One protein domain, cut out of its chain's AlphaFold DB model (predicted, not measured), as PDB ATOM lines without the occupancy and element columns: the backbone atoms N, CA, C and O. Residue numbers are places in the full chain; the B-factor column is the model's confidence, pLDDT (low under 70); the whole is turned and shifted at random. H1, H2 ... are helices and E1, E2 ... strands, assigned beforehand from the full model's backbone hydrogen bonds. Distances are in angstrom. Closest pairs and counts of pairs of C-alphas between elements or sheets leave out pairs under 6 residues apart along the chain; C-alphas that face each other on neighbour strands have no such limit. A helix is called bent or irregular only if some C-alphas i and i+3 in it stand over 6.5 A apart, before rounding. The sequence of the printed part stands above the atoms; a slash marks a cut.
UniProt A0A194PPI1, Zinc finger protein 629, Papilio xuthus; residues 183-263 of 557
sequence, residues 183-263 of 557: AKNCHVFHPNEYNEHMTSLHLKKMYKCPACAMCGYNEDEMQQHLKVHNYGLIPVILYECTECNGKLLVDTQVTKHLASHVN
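What this domain is: This is residues 183 to 263 of the 557 residues of the protein "Zinc finger protein 629" of Papilio xuthus (UniProt A0A194PPI1). The model is a long rod with a small antiparallel sheet, E1, E2 and E3, in the middle of its length, H2 toward one end and H1 and H3 toward the other. H3 lies over E2 and E3 along the strands, while H2 packs on E1. The 81 printed residues hold three named helices and three named strands, in the order H1, E1, H2, E2, E3, H3; the class is mixed, helices and strands. The whole is loose, with a radius of gyration of the C-alphas of 15.0 A and spans of 47 by 23 by 20 A.

Where its parts are: H1, residues 194 to 201, begins at C-alpha 194 (-25.001, -32.877, 14.546) and is 10.6 A long. E1, residues 203 to 208, measures 15.4 A. H2, residues 219 to 228, measures 14.9 A, E2, residues 236 to 241, 16.3 A, and E3, residues 247 to 249, 6.5 A. H3, residues 251 to 260, is 15.3 A long and ends at C-alpha 260 (-36.162, -29.255, 10.970); it is irregular, with C-alphas 252 and 255 7.0 A apart.

How they stand to each other: E1 and E2 are antiparallel at 149 degrees, with N 206 and O 238 2.8 A apart, within hydrogen-bond range. E2 and E3 form a hairpin, with N 239 and O 249 at 2.8 A. H3 is on the sheet at a height of 9.7 A, over E2 and only just over E3, with 3 of its C-alphas there; on the local plane it stands at 5 degrees to E2. H1 only grazes the sheet, with residues 196 to 201. H1 and H3 only just touch, with 3 pairs of C-alphas within 8 A; the closest are those of Met 198 and Leu 258, 7.3 A apart. H2 is on the sheet; the closest C-alphas of H2 and E1, those of Glu 219 and Tyr 207, are 6.6 A apart. H2 is apart from H1 and H3. Every O i to N i+4 pair is within range in H1, 4 of 6 in H2 and 3 of 6 in H3.

The domain as a whole: The two farthest C-alphas, those of Val 188 and Asn 230, are 47.6 A apart. The printed part has no cut and no long link. Mean pLDDT of the printed part is 75.7; residues 183 to 185, 187, 230 to 233, 245 to 246 and 261 to 263 are under 70.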
ATOM      1  N   ALA A 183     -30.085 -37.444   5.337       69.50
ATOM      2  CA  ALA A 183     -29.403 -37.891   4.135       69.50
ATOM      3  C   ALA A 183     -29.064 -39.390   4.172       69.50
ATOM      4  O   ALA A 183     -28.420 -39.888   5.097       69.50
ATOM      5  N   LYS A 184     -29.405 -40.108   3.093       59.88
ATOM      6  CA  LYS A 184     -29.242 -41.574   2.978       59.88
ATOM      7  C   LYS A 184     -27.797 -42.086   3.084       59.88
ATOM      8  O   LYS A 184     -27.604 -43.274   3.324       59.88
ATOM      9  N   ASN A 185     -26.806 -41.215   2.895       65.88
ATOM     10  CA  ASN A 185     -25.380 -41.564   2.898       65.88
ATOM     11  C   ASN A 185     -24.663 -41.176   4.201       65.88
ATOM     12  O   ASN A 185     -23.446 -41.324   4.292       65.88
ATOM     13  N   CYS A 186     -25.387 -40.663   5.197       70.75
ATOM     14  CA  CYS A 186     -24.800 -40.123   6.416       70.75
ATOM     15  C   CYS A 186     -24.992 -41.071   7.602       70.75
ATOM     16  O   CYS A 186     -25.975 -41.805   7.700       70.75
ATOM     17  N   HIS A 187     -24.001 -41.087   8.489       68.38
ATOM     18  CA  HIS A 187     -23.957 -42.005   9.621       68.38
ATOM     19  C   HIS A 187     -24.780 -41.497  10.820       68.38
ATOM     20  O   HIS A 187     -25.597 -40.580  10.723       68.38
ATOM     21  N   VAL A 188     -24.601 -42.168  11.954       73.81
ATOM     22  CA  VAL A 188     -25.229 -41.840  13.230       73.81
ATOM     23  C   VAL A 188     -24.194 -41.165  14.126       73.81
ATOM     24  O   VAL A 188     -23.120 -41.723  14.339       73.81
ATOM     25  N   PHE A 189     -24.541 -40.002  14.674       73.00
ATOM     26  CA  PHE A 189     -23.621 -39.106  15.387       73.00
ATOM     27  C   PHE A 189     -24.126 -38.776  16.798       73.00
ATOM     28  O   PHE A 189     -25.279 -39.068  17.149       73.00
ATOM     29  N   HIS A 190     -23.274 -38.180  17.635       70.38
ATOM     30  CA  HIS A 190     -23.703 -37.591  18.906       70.38
ATOM     31  C   HIS A 190     -24.509 -36.297  18.654       70.38
ATOM     32  O   HIS A 190     -24.192 -35.565  17.718       70.38
ATOM     33  N   PRO A 191     -25.542 -35.966  19.459       70.12
ATOM     34  CA  PRO A 191     -26.303 -34.725  19.303       70.12
ATOM     35  C   PRO A 191     -25.471 -33.439  19.213       70.12
ATOM     36  O   PRO A 191     -25.877 -32.520  18.507       70.12
ATOM     37  N   ASN A 192     -24.319 -33.367  19.887       70.19
ATOM     38  CA  ASN A 192     -23.448 -32.190  19.841       70.19
ATOM     39  C   ASN A 192     -22.746 -32.046  18.476       70.19
ATOM     40  O   ASN A 192     -22.580 -30.933  17.988       70.19
ATOM     41  N   GLU A 193     -22.390 -33.167  17.844       72.25
ATOM     42  CA  GLU A 193     -21.708 -33.235  16.539       72.25
ATOM     43  C   GLU A 193     -22.667 -32.940  15.371       72.25
ATOM     44  O   GLU A 193     -22.231 -32.630  14.264       72.25
ATOM     45  N   TYR A 194     -23.986 -33.023  15.594       74.31
ATOM     46  CA  TYR A 194     -25.001 -32.877  14.546       74.31
ATOM     47  C   TYR A 194     -24.913 -31.533  13.808       74.31
ATOM     48  O   TYR A 194     -24.988 -31.502  12.581       74.31
ATOM     49  N   ASN A 195     -24.720 -30.428  14.532       73.19
ATOM     50  CA  ASN A 195     -24.633 -29.104  13.913       73.19
ATOM     51  C   ASN A 195     -23.374 -28.971  13.043       73.19
ATOM     52  O   ASN A 195     -23.458 -28.434  11.941       73.19
ATOM     53  N   GLU A 196     -22.232 -29.496  13.489       78.06
ATOM     54  CA  GLU A 196     -20.976 -29.489  12.725       78.06
ATOM     55  C   GLU A 196     -21.070 -30.391  11.487       78.06
ATOM     56  O   GLU A 196     -20.706 -29.979  10.386       78.06
ATOM     57  N   HIS A 197     -21.650 -31.586  11.634       80.88
ATOM     58  CA  HIS A 197     -21.952 -32.505  10.536       80.88
ATOM     59  C   HIS A 197     -22.837 -31.849   9.463       80.88
ATOM     60  O   HIS A 197     -22.496 -31.850   8.279       80.88
ATOM     61  N   MET A 198     -23.950 -31.236   9.873       77.06
ATOM     62  CA  MET A 198     -24.856 -30.558   8.947       77.06
ATOM     63  C   MET A 198     -24.216 -29.325   8.300       77.06
ATOM     64  O   MET A 198     -24.407 -29.101   7.106       77.06
ATOM     65  N   THR A 199     -23.432 -28.551   9.053       77.88
ATOM     66  CA  THR A 199     -22.777 -27.332   8.546       77.88
ATOM     67  C   THR A 199     -21.633 -27.636   7.582       77.88
ATOM     68  O   THR A 199     -21.387 -26.847   6.678       77.88
ATOM     69  N   SER A 200     -20.954 -28.776   7.732       76.69
ATOM     70  CA  SER A 200     -19.833 -29.169   6.866       76.69
ATOM     71  C   SER A 200     -20.243 -29.945   5.611       76.69
ATOM     72  O   SER A 200     -19.592 -29.795   4.578       76.69
ATOM     73  N   LEU A 201     -21.298 -30.772   5.671       77.44
ATOM     74  CA  LEU A 201     -21.680 -31.664   4.562       77.44
ATOM     75  C   LEU A 201     -22.991 -31.289   3.852       77.44
ATOM     76  O   LEU A 201     -23.144 -31.626   2.678       77.44
ATOM     77  N   HIS A 202     -23.916 -30.599   4.528       76.25
ATOM     78  CA  HIS A 202     -25.271 -30.327   4.013       76.25
ATOM     79  C   HIS A 202     -25.604 -28.836   3.853       76.25
ATOM     80  O   HIS A 202     -26.629 -28.499   3.256       76.25
ATOM     81  N   LEU A 203     -24.748 -27.942   4.354       82.00
ATOM     82  CA  LEU A 203     -24.823 -26.500   4.130       82.00
ATOM     83  C   LEU A 203     -23.604 -26.037   3.334       82.00
ATOM     84  O   LEU A 203     -22.467 -26.193   3.767       82.00
ATOM     85  N   LYS A 204     -23.842 -25.422   2.177       82.19
ATOM     86  CA  LYS A 204     -22.791 -24.763   1.398       82.19
ATOM     87  C   LYS A 204     -22.812 -23.274   1.691       82.19
ATOM     88  O   LYS A 204     -23.819 -22.611   1.452       82.19
ATOM     89  N   LYS A 205     -21.700 -22.745   2.201       85.00
ATOM     90  CA  LYS A 205     -21.516 -21.301   2.371       85.00
ATOM     91  C   LYS A 205     -21.433 -20.645   0.988       85.00
ATOM     92  O   LYS A 205     -20.703 -21.110   0.114       85.00
ATOM     93  N   MET A 206     -22.198 -19.583   0.802       82.75
ATOM     94  CA  MET A 206     -22.265 -18.769  -0.404       82.75
ATOM     95  C   MET A 206     -21.997 -17.312  -0.054       82.75
ATOM     96  O   MET A 206     -22.396 -16.821   1.000       82.75
ATOM     97  N   TYR A 207     -21.378 -16.609  -0.988       82.94
ATOM     98  CA  TYR A 207     -21.081 -15.192  -0.905       82.94
ATOM     99  C   TYR A 207     -21.841 -14.495  -2.031       82.94
ATOM    100  O   TYR A 207     -21.694 -14.849  -3.203       82.94
ATOM    101  N   LYS A 208     -22.682 -13.520  -1.684       79.69
ATOM    102  CA  LYS A 208     -23.431 -12.703  -2.642       79.69
ATOM    103  C   LYS A 208     -22.922 -11.263  -2.618       79.69
ATOM    104  O   LYS A 208     -22.758 -10.675  -1.548       79.69
ATOM    105  N   CYS A 209     -22.738 -10.670  -3.794       81.94
ATOM    106  CA  CYS A 209     -22.482  -9.241  -3.914       81.94
ATOM    107  C   CYS A 209     -23.739  -8.443  -3.503       81.94
ATOM    108  O   CYS A 209     -24.820  -8.711  -4.032       81.94
ATOM    109  N   PRO A 210     -23.647  -7.456  -2.592       77.69
ATOM    110  CA  PRO A 210     -24.793  -6.616  -2.241       77.69
ATOM    111  C   PRO A 210     -25.189  -5.650  -3.371       77.69
ATOM    112  O   PRO A 210     -26.338  -5.226  -3.428       77.69
ATOM    113  N   ALA A 211     -24.263  -5.313  -4.279       75.50
ATOM    114  CA  ALA A 211     -24.469  -4.323  -5.339       75.50
ATOM    115  C   ALA A 211     -24.921  -4.910  -6.692       75.50
ATOM    116  O   ALA A 211     -25.319  -4.156  -7.577       75.50
ATOM    117  N   CYS A 212     -24.855  -6.231  -6.895       79.12
ATOM    118  CA  CYS A 212     -25.271  -6.856  -8.154       79.12
ATOM    119  C   CYS A 212     -25.756  -8.308  -7.968       79.12
ATOM    120  O   CYS A 212     -25.810  -8.838  -6.862       79.12
ATOM    121  N   ALA A 213     -26.127  -8.977  -9.063       74.31
ATOM    122  CA  ALA A 213     -26.623 -10.357  -9.032       74.31
ATOM    123  C   ALA A 213     -25.524 -11.435  -8.861       74.31
ATOM    124  O   ALA A 213     -25.847 -12.622  -8.814       74.31
ATOM    125  N   MET A 214     -24.242 -11.056  -8.781       75.69
ATOM    126  CA  MET A 214     -23.131 -12.006  -8.676       75.69
ATOM    127  C   MET A 214     -23.174 -12.776  -7.348       75.69
ATOM    128  O   MET A 214     -23.225 -12.185  -6.267       75.69
ATOM    129  N   CYS A 215     -23.122 -14.103  -7.444       77.25
ATOM    130  CA  CYS A 215     -23.101 -15.032  -6.317       77.25
ATOM    131  C   CYS A 215     -22.041 -16.109  -6.586       77.25
ATOM    132  O   CYS A 215     -21.944 -16.596  -7.712       77.25
ATOM    133  N   GLY A 216     -21.278 -16.504  -5.568       76.25
ATOM    134  CA  GLY A 216     -20.233 -17.523  -5.682       76.25
ATOM    135  C   GLY A 216     -20.047 -18.316  -4.389       76.25
ATOM    136  O   GLY A 216     -20.526 -17.917  -3.331       76.25
ATOM    137  N   TYR A 217     -19.351 -19.449  -4.481       78.69
ATOM    138  CA  TYR A 217     -18.994 -20.285  -3.324       78.69
ATOM    139  C   TYR A 217     -17.571 -19.995  -2.811       78.69
ATOM    140  O   TYR A 217     -17.248 -20.333  -1.676       78.69
ATOM    141  N   ASN A 218     -16.741 -19.336  -3.628       83.06
ATOM    142  CA  ASN A 218     -15.358 -18.996  -3.310       83.06
ATOM    143  C   ASN A 218     -15.282 -17.572  -2.736       83.06
ATOM    144  O   ASN A 218     -15.723 -16.615  -3.376       83.06
ATOM    145  N   GLU A 219     -14.714 -17.430  -1.535       83.50
ATOM    146  CA  GLU A 219     -14.595 -16.134  -0.855       83.50
ATOM    147  C   GLU A 219     -13.676 -15.179  -1.627       83.50
ATOM    148  O   GLU A 219     -14.070 -14.050  -1.917       83.50
ATOM    149  N   ASP A 220     -12.498 -15.653  -2.039       83.38
ATOM    150  CA  ASP A 220     -11.482 -14.841  -2.719       83.38
ATOM    151  C   ASP A 220     -11.969 -14.269  -4.059       83.38
ATOM    152  O   ASP A 220     -11.711 -13.108  -4.373       83.38
ATOM    153  N   GLU A 221     -12.725 -15.053  -4.832       83.00
ATOM    154  CA  GLU A 221     -13.336 -14.604  -6.089       83.00
ATOM    155  C   GLU A 221     -14.373 -13.502  -5.846       83.00
ATOM    156  O   GLU A 221     -14.420 -12.516  -6.583       83.00
ATOM    157  N   MET A 222     -15.180 -13.628  -4.785       83.06
ATOM    158  CA  MET A 222     -16.147 -12.595  -4.420       83.06
ATOM    159  C   MET A 222     -15.450 -11.332  -3.901       83.06
ATOM    160  O   MET A 222     -15.828 -10.230  -4.289       83.06
ATOM    161  N   GLN A 223     -14.393 -11.467  -3.096       82.00
ATOM    162  CA  GLN A 223     -13.573 -10.341  -2.636       82.00
ATOM    163  C   GLN A 223     -12.894  -9.610  -3.807       82.00
ATOM    164  O   GLN A 223     -12.828  -8.382  -3.820       82.00
ATOM    165  N   GLN A 224     -12.429 -10.333  -4.832       81.44
ATOM    166  CA  GLN A 224     -11.924  -9.726  -6.068       81.44
ATOM    167  C   GLN A 224     -13.035  -9.033  -6.867       81.44
ATOM    168  O   GLN A 224     -12.843  -7.908  -7.325       81.44
ATOM    169  N   HIS A 225     -14.210  -9.654  -6.992       82.25
ATOM    170  CA  HIS A 225     -15.364  -9.053  -7.658       82.25
ATOM    171  C   HIS A 225     -15.832  -7.757  -6.969       82.25
ATOM    172  O   HIS A 225     -16.136  -6.780  -7.650       82.25
ATOM    173  N   LEU A 226     -15.834  -7.699  -5.635       78.19
ATOM    174  CA  LEU A 226     -16.236  -6.508  -4.879       78.19
ATOM    175  C   LEU A 226     -15.330  -5.296  -5.149       78.19
ATOM    176  O   LEU A 226     -15.819  -4.167  -5.144       78.19
ATOM    177  N   LYS A 227     -14.051  -5.508  -5.500       80.94
ATOM    178  CA  LYS A 227     -13.145  -4.423  -5.930       80.94
ATOM    179  C   LYS A 227     -13.620  -3.726  -7.207       80.94
ATOM    180  O   LYS A 227     -13.382  -2.534  -7.353       80.94
ATOM    181  N   VAL A 228     -14.349  -4.415  -8.093       79.25
ATOM    182  CA  VAL A 228     -14.959  -3.807  -9.295       79.25
ATOM    183  C   VAL A 228     -16.001  -2.747  -8.917       79.25
ATOM    184  O   VAL A 228     -16.221  -1.798  -9.665       79.25
ATOM    185  N   HIS A 229     -16.618  -2.873  -7.741       73.56
ATOM    186  CA  HIS A 229     -17.621  -1.936  -7.244       73.56
ATOM    187  C   HIS A 229     -17.035  -0.762  -6.433       73.56
ATOM    188  O   HIS A 229     -17.812   0.063  -5.966       73.56
ATOM    189  N   ASN A 230     -15.702  -0.645  -6.300       58.78
ATOM    190  CA  ASN A 230     -14.943   0.517  -5.786       58.78
ATOM    191  C   ASN A 230     -15.314   1.109  -4.404       58.78
ATOM    192  O   ASN A 230     -14.718   2.098  -3.982       58.78
ATOM    193  N   TYR A 231     -16.230   0.492  -3.663       56.97
ATOM    194  CA  TYR A 231     -16.587   0.851  -2.291       56.97
ATOM    195  C   TYR A 231     -16.375  -0.357  -1.376       56.97
ATOM    196  O   TYR A 231     -16.456  -1.495  -1.836       56.97
ATOM    197  N   GLY A 232     -16.096  -0.113  -0.089       60.97
ATOM    198  CA  GLY A 232     -15.777  -1.125   0.935       60.97
ATOM    199  C   GLY A 232     -16.957  -2.020   1.332       60.97
ATOM    200  O   GLY A 232     -17.337  -2.083   2.497       60.97
ATOM    201  N   LEU A 233     -17.564  -2.671   0.344       68.44
ATOM    202  CA  LEU A 233     -18.697  -3.572   0.461       68.44
ATOM    203  C   LEU A 233     -18.223  -4.942   0.947       68.44
ATOM    204  O   LEU A 233     -17.267  -5.506   0.421       68.44
ATOM    205  N   ILE A 234     -18.934  -5.494   1.926       75.50
ATOM    206  CA  ILE A 234     -18.705  -6.838   2.467       75.50
ATOM    207  C   ILE A 234     -19.700  -7.790   1.779       75.50
ATOM    208  O   ILE A 234     -20.861  -7.406   1.594       75.50
ATOM    209  N   PRO A 235     -19.300  -9.011   1.371       75.88
ATOM    210  CA  PRO A 235     -20.230  -9.951   0.757       75.88
ATOM    211  C   PRO A 235     -21.296 -10.402   1.759       75.88
ATOM    212  O   PRO A 235     -20.996 -10.710   2.913       75.88
ATOM    213  N   VAL A 236     -22.542 -10.514   1.300       80.88
ATOM    214  CA  VAL A 236     -23.621 -11.106   2.096       80.88
ATOM    215  C   VAL A 236     -23.404 -12.615   2.135       80.88
ATOM    216  O   VAL A 236     -23.416 -13.273   1.092       80.88
ATOM    217  N   ILE A 237     -23.198 -13.159   3.335       80.75
ATOM    218  CA  ILE A 237     -23.024 -14.598   3.549       80.75
ATOM    219  C   ILE A 237     -24.403 -15.257   3.625       80.75
ATOM    220  O   ILE A 237     -25.237 -14.893   4.456       80.75
ATOM    221  N   LEU A 238     -24.623 -16.239   2.758       83.69
ATOM    222  CA  LEU A 238     -25.808 -17.091   2.725       83.69
ATOM    223  C   LEU A 238     -25.378 -18.556   2.848       83.69
ATOM    224  O   LEU A 238     -24.250 -18.910   2.517       83.69
ATOM    225  N   TYR A 239     -26.284 -19.421   3.288       81.56
ATOM    226  CA  TYR A 239     -26.070 -20.864   3.352       81.56
ATOM    227  C   TYR A 239     -27.118 -21.574   2.501       81.56
ATOM    228  O   TYR A 239     -28.315 -21.379   2.702       81.56
ATOM    229  N   GLU A 240     -26.677 -22.398   1.557       82.31
ATOM    230  CA  GLU A 240     -27.541 -23.247   0.738       82.31
ATOM    231  C   GLU A 240     -27.663 -24.638   1.377       82.31
ATOM    232  O   GLU A 240     -26.660 -25.332   1.551       82.31
ATOM    233  N   CYS A 241     -28.885 -25.069   1.701       82.31
ATOM    234  CA  CYS A 241     -29.141 -26.418   2.204       82.31
ATOM    235  C   CYS A 241     -29.384 -27.428   1.073       82.31
ATOM    236  O   CYS A 241     -30.378 -27.334   0.343       82.31
ATOM    237  N   THR A 242     -28.524 -28.447   0.981       76.06
ATOM    238  CA  THR A 242     -28.614 -29.507  -0.039       76.06
ATOM    239  C   THR A 242     -29.814 -30.432   0.165       76.06
ATOM    240  O   THR A 242     -30.387 -30.911  -0.810       76.06
ATOM    241  N   GLU A 243     -30.235 -30.646   1.413       71.75
ATOM    242  CA  GLU A 243     -31.355 -31.534   1.766       71.75
ATOM    243  C   GLU A 243     -32.738 -30.915   1.478       71.75
ATOM    244  O   GLU A 243     -33.732 -31.629   1.380       71.75
ATOM    245  N   CYS A 244     -32.820 -29.586   1.325       71.31
ATOM    246  CA  CYS A 244     -34.067 -28.846   1.086       71.31
ATOM    247  C   CYS A 244     -34.201 -28.305  -0.351       71.31
ATOM    248  O   CYS A 244     -34.832 -27.269  -0.556       71.31
ATOM    249  N   ASN A 245     -33.614 -28.977  -1.348       68.75
ATOM    250  CA  ASN A 245     -33.581 -28.520  -2.749       68.75
ATOM    251  C   ASN A 245     -32.990 -27.100  -2.920       68.75
ATOM    252  O   ASN A 245     -33.524 -26.292  -3.683       68.75
ATOM    253  N   GLY A 246     -31.900 -26.785  -2.211       64.75
ATOM    254  CA  GLY A 246     -31.174 -25.520  -2.374       64.75
ATOM    255  C   GLY A 246     -31.805 -24.327  -1.647       64.75
ATOM    256  O   GLY A 246     -31.745 -23.196  -2.131       64.75
ATOM    257  N   LYS A 247     -32.453 -24.552  -0.494       76.06
ATOM    258  CA  LYS A 247     -33.018 -23.455   0.309       76.06
ATOM    259  C   LYS A 247     -31.894 -22.558   0.838       76.06
ATOM    260  O   LYS A 247     -30.997 -23.046   1.523       76.06
ATOM    261  N   LEU A 248     -31.972 -21.263   0.527       78.94
ATOM    262  CA  LEU A 248     -31.043 -20.237   1.000       78.94
ATOM    263  C   LEU A 248     -31.442 -19.742   2.394       78.94
ATOM    264  O   LEU A 248     -32.621 -19.517   2.672       78.94
ATOM    265  N   LEU A 249     -30.444 -19.570   3.255       81.12
ATOM    266  CA  LEU A 249     -30.586 -19.236   4.670       81.12
ATOM    267  C   LEU A 249     -29.581 -18.148   5.052       81.12
ATOM    268  O   LEU A 249     -28.445 -18.149   4.580       81.12
ATOM    269  N   VAL A 250     -29.979 -17.257   5.955       81.12
ATOM    270  CA  VAL A 250     -29.058 -16.350   6.661       81.12
ATOM    271  C   VAL A 250     -28.568 -17.052   7.933       81.12
ATOM    272  O   VAL A 250     -29.294 -17.874   8.489       81.12
ATOM    273  N   ASP A 251     -27.366 -16.729   8.415       78.19
ATOM    274  CA  ASP A 251     -26.720 -17.360   9.583       78.19
ATOM    275  C   ASP A 251     -27.653 -17.509  10.810       78.19
ATOM    276  O   ASP A 251     -27.816 -18.590  11.377       78.19
ATOM    277  N   THR A 252     -28.413 -16.455  11.130       79.31
ATOM    278  CA  THR A 252     -29.402 -16.422  12.229       79.31
ATOM    279  C   THR A 252     -30.570 -17.410  12.077       79.31
ATOM    280  O   THR A 252     -31.280 -17.693  13.047       79.31
ATOM    281  N   GLN A 253     -30.791 -17.933  10.870       79.56
ATOM    282  CA  GLN A 253     -31.835 -18.900  10.533       79.56
ATOM    283  C   GLN A 253     -31.299 -20.337  10.434       79.56
ATOM    284  O   GLN A 253     -32.091 -21.276  10.539       79.56
ATOM    285  N   VAL A 254     -29.980 -20.527  10.284       78.00
ATOM    286  CA  VAL A 254     -29.343 -21.842  10.093       78.00
ATOM    287  C   VAL A 254     -29.700 -22.807  11.221       78.00
ATOM    288  O   VAL A 254     -30.220 -23.888  10.958       78.00
ATOM    289  N   THR A 255     -29.516 -22.414  12.482       75.44
ATOM    290  CA  THR A 255     -29.785 -23.282  13.646       75.44
ATOM    291  C   THR A 255     -31.245 -23.745  13.721       75.44
ATOM    292  O   THR A 255     -31.519 -24.922  13.960       75.44
ATOM    293  N   LYS A 256     -32.197 -22.843  13.447       78.94
ATOM    294  CA  LYS A 256     -33.638 -23.151  13.402       78.94
ATOM    295  C   LYS A 256     -33.996 -24.050  12.220       78.94
ATOM    296  O   LYS A 256     -34.858 -24.914  12.352       78.94
ATOM    297  N   HIS A 257     -33.339 -23.862  11.077       79.44
ATOM    298  CA  HIS A 257     -33.527 -24.707   9.904       79.44
ATOM    299  C   HIS A 257     -32.966 -26.117  10.120       79.44
ATOM    300  O   HIS A 257     -33.651 -27.095   9.833       79.44
ATOM    301  N   LEU A 258     -31.764 -26.245  10.685       72.12
ATOM    302  CA  LEU A 258     -31.152 -27.539  10.992       72.12
ATOM    303  C   LEU A 258     -31.991 -28.364  11.975       72.12
ATOM    304  O   LEU A 258     -32.111 -29.571  11.796       72.12
ATOM    305  N   ALA A 259     -32.676 -27.726  12.928       71.25
ATOM    306  CA  ALA A 259     -33.635 -28.409  13.799       71.25
ATOM    307  C   ALA A 259     -34.786 -29.097  13.027       71.25
ATOM    308  O   ALA A 259     -35.316 -30.100  13.501       71.25
ATOM    309  N   SER A 260     -35.146 -28.615  11.827       72.12
ATOM    310  CA  SER A 260     -36.162 -29.255  10.970       72.12
ATOM    311  C   SER A 260     -35.665 -30.510  10.233       72.12
ATOM    312  O   SER A 260     -36.487 -31.321   9.815       72.12
ATOM    313  N   HIS A 261     -34.343 -30.712  10.140       65.31
ATOM    314  CA  HIS A 261     -33.699 -31.900   9.550       65.31
ATOM    315  C   HIS A 261     -33.379 -33.001  10.570       65.31
ATOM    316  O   HIS A 261     -32.868 -34.063  10.198       65.31
ATOM    317  N   VAL A 262     -33.643 -32.772  11.862       64.69
ATOM    318  CA  VAL A 262     -33.442 -33.767  12.929       64.69
ATOM    319  C   VAL A 262     -34.556 -34.814  12.840       64.69
ATOM    320  O   VAL A 262     -35.534 -34.778  13.582       64.69
ATOM    321  N   ASN A 263     -34.419 -35.757  11.903       60.31
ATOM    322  CA  ASN A 263     -35.504 -36.679  11.564       60.31
ATOM    323  C   ASN A 263     -35.887 -37.623  12.715       60.31
ATOM    324  O   ASN A 263     -37.076 -37.813  12.961       60.31
TER     325      ASN A 263